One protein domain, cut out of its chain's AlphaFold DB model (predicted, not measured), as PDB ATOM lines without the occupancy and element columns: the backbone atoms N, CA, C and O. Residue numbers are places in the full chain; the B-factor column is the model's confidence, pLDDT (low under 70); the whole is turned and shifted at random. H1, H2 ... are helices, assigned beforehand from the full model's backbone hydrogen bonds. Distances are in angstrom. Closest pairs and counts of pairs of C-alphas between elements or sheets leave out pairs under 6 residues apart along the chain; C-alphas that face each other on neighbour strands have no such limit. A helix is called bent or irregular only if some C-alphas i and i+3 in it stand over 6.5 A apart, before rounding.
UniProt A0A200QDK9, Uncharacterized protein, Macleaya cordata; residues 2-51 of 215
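Overview. This is residues 2 to 51 of the 215 residues of an uncharacterized protein of Macleaya cordata (UniProt A0A200QDK9). Two helices that stay clear of each other form a wide, open V, with a short link at its corner and a longer first arm, H1, than second arm, H2. Nothing fills the space between the arms, and short ends run on beyond both. The printed part has 50 residues with two named helices, H1 then H2 along the chain, and no named strand; the class is all helix. The whole is extended, with a radius of gyration of the C-alphas of 17.2 A, and it is only just flat, spanning 48 by 32 by 12 A.

Arrangement. From the first printed residue, Glu 2, the backbone soon enters H1, residues 4 to 25. A short link of 6 residues, 26 to 31, joins it to H2, residues 32 to 45. H1 and H2 are apart, with no C-alpha of the one within 8 A of the other. In H2 every O i to N i+4 pair is within hydrogen-bond range, and in H1 17 of 18 are.

Along the chain. H1 begins at C-alpha 4 at (103.565, 144.127, 123.380) and ends at C-alpha 25 at (124.474, 167.386, 116.995), 31.9 A from first to last C-alpha. H2, residues 32 to 45, measures 19.3 A in the same way and ends at C-alpha 45 at (143.619, 151.934, 109.181). Neither helix is bent.

Size, cuts and confidence. The two C-alphas farthest apart are those of Glu 2 and Lys 47, at 48.5 A. Residues 2 to 51 stand free, with no C-alpha 8 or more residues away along the chain within 10 A. The printed part has no cut. The mean pLDDT of the printed part is 71.3, and 27 residues are under 70, namely 2 to 6, 8, 27 to 35, 37 and 41 to 51.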
ATOM      1  N   GLU A   2     101.491 137.728 120.836       46.75
ATOM      2  CA  GLU A   2     101.649 138.944 121.652       46.75
ATOM      3  C   GLU A   2     102.576 139.970 120.968       46.75
ATOM      4  O   GLU A   2     103.751 139.671 120.751       46.75
ATOM      5  N   PRO A   3     102.109 141.197 120.661       56.94
ATOM      6  CA  PRO A   3     102.937 142.243 120.058       56.94
ATOM      7  C   PRO A   3     103.451 143.292 121.069       56.94
ATOM      8  O   PRO A   3     103.986 144.325 120.672       56.94
ATOM      9  N   ASN A   4     103.317 143.074 122.379       62.19
ATOM     10  CA  ASN A   4     103.565 144.127 123.380       62.19
ATOM     11  C   ASN A   4     105.055 144.411 123.658       62.19
ATOM     12  O   ASN A   4     105.409 145.509 124.093       62.19
ATOM     13  N   ASN A   5     105.945 143.469 123.341       63.62
ATOM     14  CA  ASN A   5     107.382 143.602 123.607       63.62
ATOM     15  C   ASN A   5     108.092 144.521 122.598       63.62
ATOM     16  O   ASN A   5     109.042 145.219 122.951       63.62
ATOM     17  N   THR A   6     107.604 144.607 121.357       63.50
ATOM     18  CA  THR A   6     108.226 145.418 120.293       63.50
ATOM     19  C   THR A   6     108.073 146.914 120.549       63.50
ATOM     20  O   THR A   6     108.999 147.686 120.313       63.50
ATOM     21  N   ARG A   7     106.935 147.338 121.115       71.44
ATOM     22  CA  ARG A   7     106.652 148.746 121.434       71.44
ATOM     23  C   ARG A   7     107.500 149.264 122.597       71.44
ATOM     24  O   ARG A   7     107.907 150.426 122.591       71.44
ATOM     25  N   LEU A   8     107.784 148.411 123.581       69.94
ATOM     26  CA  LEU A   8     108.670 148.740 124.703       69.94
ATOM     27  C   LEU A   8     110.131 148.830 124.247       69.94
ATOM     28  O   LEU A   8     110.826 149.782 124.605       69.94
ATOM     29  N   VAL A   9     110.568 147.902 123.392       79.56
ATOM     30  CA  VAL A   9     111.899 147.937 122.769       79.56
ATOM     31  C   VAL A   9     112.049 149.164 121.862       79.56
ATOM     32  O   VAL A   9     113.065 149.846 121.940       79.56
ATOM     33  N   ALA A  10     111.021 149.523 121.088       83.06
ATOM     34  CA  ALA A  10     111.039 150.701 120.219       83.06
ATOM     35  C   ALA A  10     111.186 152.014 121.000       83.06
ATOM     36  O   ALA A  10     111.959 152.883 120.601       83.06
ATOM     37  N   LYS A  11     110.503 152.158 122.144       85.31
ATOM     38  CA  LYS A  11     110.654 153.339 123.014       85.31
ATOM     39  C   LYS A  11     112.069 153.453 123.586       85.31
ATOM     40  O   LYS A  11     112.628 154.546 123.621       85.31
ATOM     41  N   ARG A  12     112.665 152.329 123.996       86.50
ATOM     42  CA  ARG A  12     114.055 152.290 124.476       86.50
ATOM     43  C   ARG A  12     115.041 152.626 123.358       86.50
ATOM     44  O   ARG A  12     115.911 153.469 123.551       86.50
ATOM     45  N   LEU A  13     114.853 152.041 122.177       92.44
ATOM     46  CA  LEU A  13     115.677 152.304 121.000       92.44
ATOM     47  C   LEU A  13     115.587 153.772 120.563       92.44
ATOM     48  O   LEU A  13     116.603 154.386 120.264       92.44
ATOM     49  N   TRP A  14     114.394 154.364 120.603       94.25
ATOM     50  CA  TRP A  14     114.183 155.776 120.287       94.25
ATOM     51  C   TRP A  14     114.912 156.714 121.253       94.25
ATOM     52  O   TRP A  14     115.505 157.705 120.824       94.25
ATOM     53  N   ASN A  15     114.930 156.381 122.546       91.44
ATOM     54  CA  ASN A  15     115.699 157.136 123.534       91.44
ATOM     55  C   ASN A  15     117.210 157.031 123.268       91.44
ATOM     56  O   ASN A  15     117.896 158.049 123.305       91.44
ATOM     57  N   ILE A  16     117.718 155.843 122.915       92.81
ATOM     58  CA  ILE A  16     119.129 155.639 122.540       92.81
ATOM     59  C   ILE A  16     119.483 156.454 121.289       92.81
ATOM     60  O   ILE A  16     120.465 157.194 121.293       92.81
ATOM     61  N   VAL A  17     118.659 156.382 120.240       94.69
ATOM     62  CA  VAL A  17     118.854 157.149 118.998       94.69
ATOM     63  C   VAL A  17     118.872 158.649 119.284       94.69
ATOM     64  O   VAL A  17     119.728 159.357 118.757       94.69
ATOM     65  N   ARG A  18     117.982 159.142 120.154       92.50
ATOM     66  CA  ARG A  18     117.987 160.546 120.579       92.50
ATOM     67  C   ARG A  18     119.280 160.925 121.293       92.50
ATOM     68  O   ARG A  18     119.851 161.948 120.940       92.50
ATOM     69  N   ILE A  19     119.762 160.118 122.241       89.81
ATOM     70  CA  ILE A  19     121.023 160.380 122.958       89.81
ATOM     71  C   ILE A  19     122.192 160.458 121.969       89.81
ATOM     72  O   ILE A  19     122.932 161.441 121.974       89.81
ATOM     73  N   VAL A  20     122.307 159.484 121.063       89.81
ATOM     74  CA  VAL A  20     123.355 159.458 120.029       89.81
ATOM     75  C   VAL A  20     123.243 160.671 119.100       89.81
ATOM     76  O   VAL A  20     124.238 161.342 118.834       89.81
ATOM     77  N   PHE A  21     122.033 161.019 118.659       90.44
ATOM     78  CA  PHE A  21     121.786 162.207 117.844       90.44
ATOM     79  C   PHE A  21     122.170 163.498 118.575       90.44
ATOM     80  O   PHE A  21     122.777 164.380 117.973       90.44
ATOM     81  N   PHE A  22     121.874 163.606 119.872       86.69
ATOM     82  CA  PHE A  22     122.293 164.741 120.691       86.69
ATOM     83  C   PHE A  22     123.812 164.792 120.862       86.69
ATOM     84  O   PHE A  22     124.367 165.878 120.767       86.69
ATOM     85  N   MET A  23     124.506 163.665 121.034       84.62
ATOM     86  CA  MET A  23     125.975 163.630 121.094       84.62
ATOM     87  C   MET A  23     126.616 164.090 119.775       84.62
ATOM     88  O   MET A  23     127.588 164.847 119.793       84.62
ATOM     89  N   ILE A  24     126.039 163.696 118.634       81.75
ATOM     90  CA  ILE A  24     126.502 164.103 117.299       81.75
ATOM     91  C   ILE A  24     126.189 165.584 117.041       81.75
ATOM     92  O   ILE A  24     127.078 166.346 116.672       81.75
ATOM     93  N   ARG A  25     124.941 166.017 117.273       81.00
ATOM     94  CA  ARG A  25     124.474 167.386 116.995       81.00
ATOM     95  C   ARG A  25     125.066 168.419 117.946       81.00
ATOM     96  O   ARG A  25     125.375 169.526 117.519       81.00
ATOM     97  N   LYS A  26     125.223 168.067 119.224       75.56
ATOM     98  CA  LYS A  26     125.880 168.916 120.227       75.56
ATOM     99  C   LYS A  26     127.392 168.954 120.025       75.56
ATOM    100  O   LYS A  26     128.034 169.792 120.644       75.56
ATOM    101  N   GLY A  27     127.938 168.082 119.167       65.69
ATOM    102  CA  GLY A  27     129.349 168.061 118.825       65.69
ATOM    103  C   GLY A  27     130.196 168.043 120.087       65.69
ATOM    104  O   GLY A  27     130.832 169.036 120.424       65.69
ATOM    105  N   ILE A  28     130.241 166.913 120.794       56.47
ATOM    106  CA  ILE A  28     131.210 166.695 121.887       56.47
ATOM    107  C   ILE A  28     132.664 166.588 121.369       56.47
ATOM    108  O   ILE A  28     133.497 165.872 121.913       56.47
ATOM    109  N   SER A  29     133.008 167.371 120.343       57.12
ATOM    110  CA  SER A  29     134.363 167.630 119.856       57.12
ATOM    111  C   SER A  29     135.211 168.446 120.839       57.12
ATOM    112  O   SER A  29     136.368 168.732 120.542       57.12
ATOM    113  N   LYS A  30     134.690 168.770 122.031       58.31
ATOM    114  CA  LYS A  30     135.468 169.386 123.119       58.31
ATOM    115  C   LYS A  30     136.672 168.533 123.529       58.31
ATOM    116  O   LYS A  30     137.700 169.074 123.918       58.31
ATOM    117  N   ASN A  31     136.603 167.222 123.312       58.09
ATOM    118  CA  ASN A  31     137.769 166.361 123.396       58.09
ATOM    119  C   ASN A  31     138.406 166.324 122.006       58.09
ATOM    120  O   ASN A  31     138.076 165.464 121.190       58.09
ATOM    121  N   LYS A  32     139.346 167.243 121.737       60.59
ATOM    122  CA  LYS A  32     140.251 167.215 120.563       60.59
ATOM    123  C   LYS A  32     140.779 165.795 120.297       60.59
ATOM    124  O   LYS A  32     140.940 165.390 119.151       60.59
ATOM    125  N   MET A  33     140.924 165.010 121.363       61.75
ATOM    126  CA  MET A  33     141.270 163.593 121.370       61.75
ATOM    127  C   MET A  33     140.270 162.667 120.665       61.75
ATOM    128  O   MET A  33     140.723 161.728 120.035       61.75
ATOM    129  N   PHE A  34     138.951 162.885 120.709       69.06
ATOM    130  CA  PHE A  34     137.977 161.998 120.047       69.06
ATOM    131  C   PHE A  34     137.971 162.195 118.528       69.06
ATOM    132  O   PHE A  34     138.024 161.227 117.776       69.06
ATOM    133  N   MET A  35     138.001 163.452 118.073       67.31
ATOM    134  CA  MET A  35     138.172 163.798 116.656       67.31
ATOM    135  C   MET A  35     139.521 163.290 116.133       67.31
ATOM    136  O   MET A  35     139.574 162.674 115.074       67.31
ATOM    137  N   VAL A  36     140.600 163.466 116.909       72.19
ATOM    138  CA  VAL A  36     141.928 162.937 116.570       72.19
ATOM    139  C   VAL A  36     141.947 161.415 116.606       72.19
ATOM    140  O   VAL A  36     142.495 160.836 115.688       72.19
ATOM    141  N   HIS A  37     141.343 160.744 117.585       69.25
ATOM    142  CA  HIS A  37     141.317 159.282 117.685       69.25
ATOM    143  C   HIS A  37     140.496 158.661 116.552       69.25
ATOM    144  O   HIS A  37     140.945 157.705 115.925       69.25
ATOM    145  N   LEU A  38     139.348 159.255 116.217       74.19
ATOM    146  CA  LEU A  38     138.526 158.857 115.079       74.19
ATOM    147  C   LEU A  38     139.262 159.102 113.756       74.19
ATOM    148  O   LEU A  38     139.339 158.205 112.921       74.19
ATOM    149  N   HIS A  39     139.882 160.272 113.586       74.75
ATOM    150  CA  HIS A  39     140.724 160.571 112.431       74.75
ATOM    151  C   HIS A  39     141.922 159.620 112.353       74.75
ATOM    152  O   HIS A  39     142.225 159.107 111.288       74.75
ATOM    153  N   ASN A  40     142.580 159.317 113.467       70.62
ATOM    154  CA  ASN A  40     143.717 158.407 113.571       70.62
ATOM    155  C   ASN A  40     143.295 156.967 113.246       70.62
ATOM    156  O   ASN A  40     144.014 156.268 112.546       70.62
ATOM    157  N   MET A  41     142.100 156.544 113.656       66.88
ATOM    158  CA  MET A  41     141.527 155.251 113.289       66.88
ATOM    159  C   MET A  41     141.166 155.197 111.794       66.88
ATOM    160  O   MET A  41     141.544 154.247 111.111       66.88
ATOM    161  N   MET A  42     140.532 156.238 111.244       64.38
ATOM    162  CA  MET A  42     140.148 156.297 109.826       64.38
ATOM    163  C   MET A  42     141.344 156.505 108.880       64.38
ATOM    164  O   MET A  42     141.373 155.932 107.797       64.38
ATOM    165  N   THR A  43     142.373 157.253 109.281       66.06
ATOM    166  CA  THR A  43     143.551 157.546 108.441       66.06
ATOM    167  C   THR A  43     144.692 156.550 108.612       66.06
ATOM    168  O   THR A  43     145.378 156.259 107.631       66.06
ATOM    169  N   LYS A  44     144.885 155.966 109.808       62.12
ATOM    170  CA  LYS A  44     145.925 154.944 110.033       62.12
ATOM    171  C   LYS A  44     145.469 153.524 109.687       62.12
ATOM    172  O   LYS A  44     146.323 152.705 109.365       62.12
ATOM    173  N   ARG A  45     144.159 153.228 109.665       55.16
ATOM    174  CA  ARG A  45     143.619 151.934 109.181       55.16
ATOM    175  C   ARG A  45     142.813 152.000 107.875       55.16
ATOM    176  O   ARG A  45     142.547 150.954 107.292       55.16
ATOM    177  N   GLY A  46     142.505 153.181 107.336       56.97
ATOM    178  CA  GLY A  46     141.785 153.316 106.057       56.97
ATOM    179  C   GLY A  46     142.572 152.893 104.810       56.97
ATOM    180  O   GLY A  46     141.977 152.629 103.769       56.97
ATOM    181  N   LYS A  47     143.902 152.746 104.895       55.38
ATOM    182  CA  LYS A  47     144.723 152.274 103.762       55.38
ATOM    183  C   LYS A  47     144.598 150.771 103.479       55.38
ATOM    184  O   LYS A  47     145.072 150.328 102.436       55.38
ATOM    185  N   LEU A  48     143.946 149.998 104.354       53.53
ATOM    186  CA  LEU A  48     143.750 148.558 104.149       53.53
ATOM    187  C   LEU A  48     142.365 148.187 103.589       53.53
ATOM    188  O   LEU A  48     142.231 147.129 102.988       53.53
ATOM    189  N   ALA A  49     141.354 149.051 103.723       53.88
ATOM    190  CA  ALA A  49     139.976 148.734 103.322       53.88
ATOM    191  C   ALA A  49     139.529 149.361 101.985       53.88
ATOM    192  O   ALA A  49     138.504 148.965 101.442       53.88
ATOM    193  N   GLY A  50     140.294 150.290 101.396       54.03
ATOM    194  CA  GLY A  50     139.942 150.895 100.099       54.03
ATOM    195  C   GLY A  50     140.140 149.969  98.888       54.03
ATOM    196  O   GLY A  50     139.413 150.070  97.904       54.03
ATOM    197  N   LYS A  51     141.089 149.023  98.964       55.88
ATOM    198  CA  LYS A  51     141.396 148.095  97.857       55.88
ATOM    199  C   LYS A  51     140.389 146.951  97.701       55.88
ATOM    200  O   LYS A  51     140.257 146.428  96.603       55.88
TER     201      LYS A  51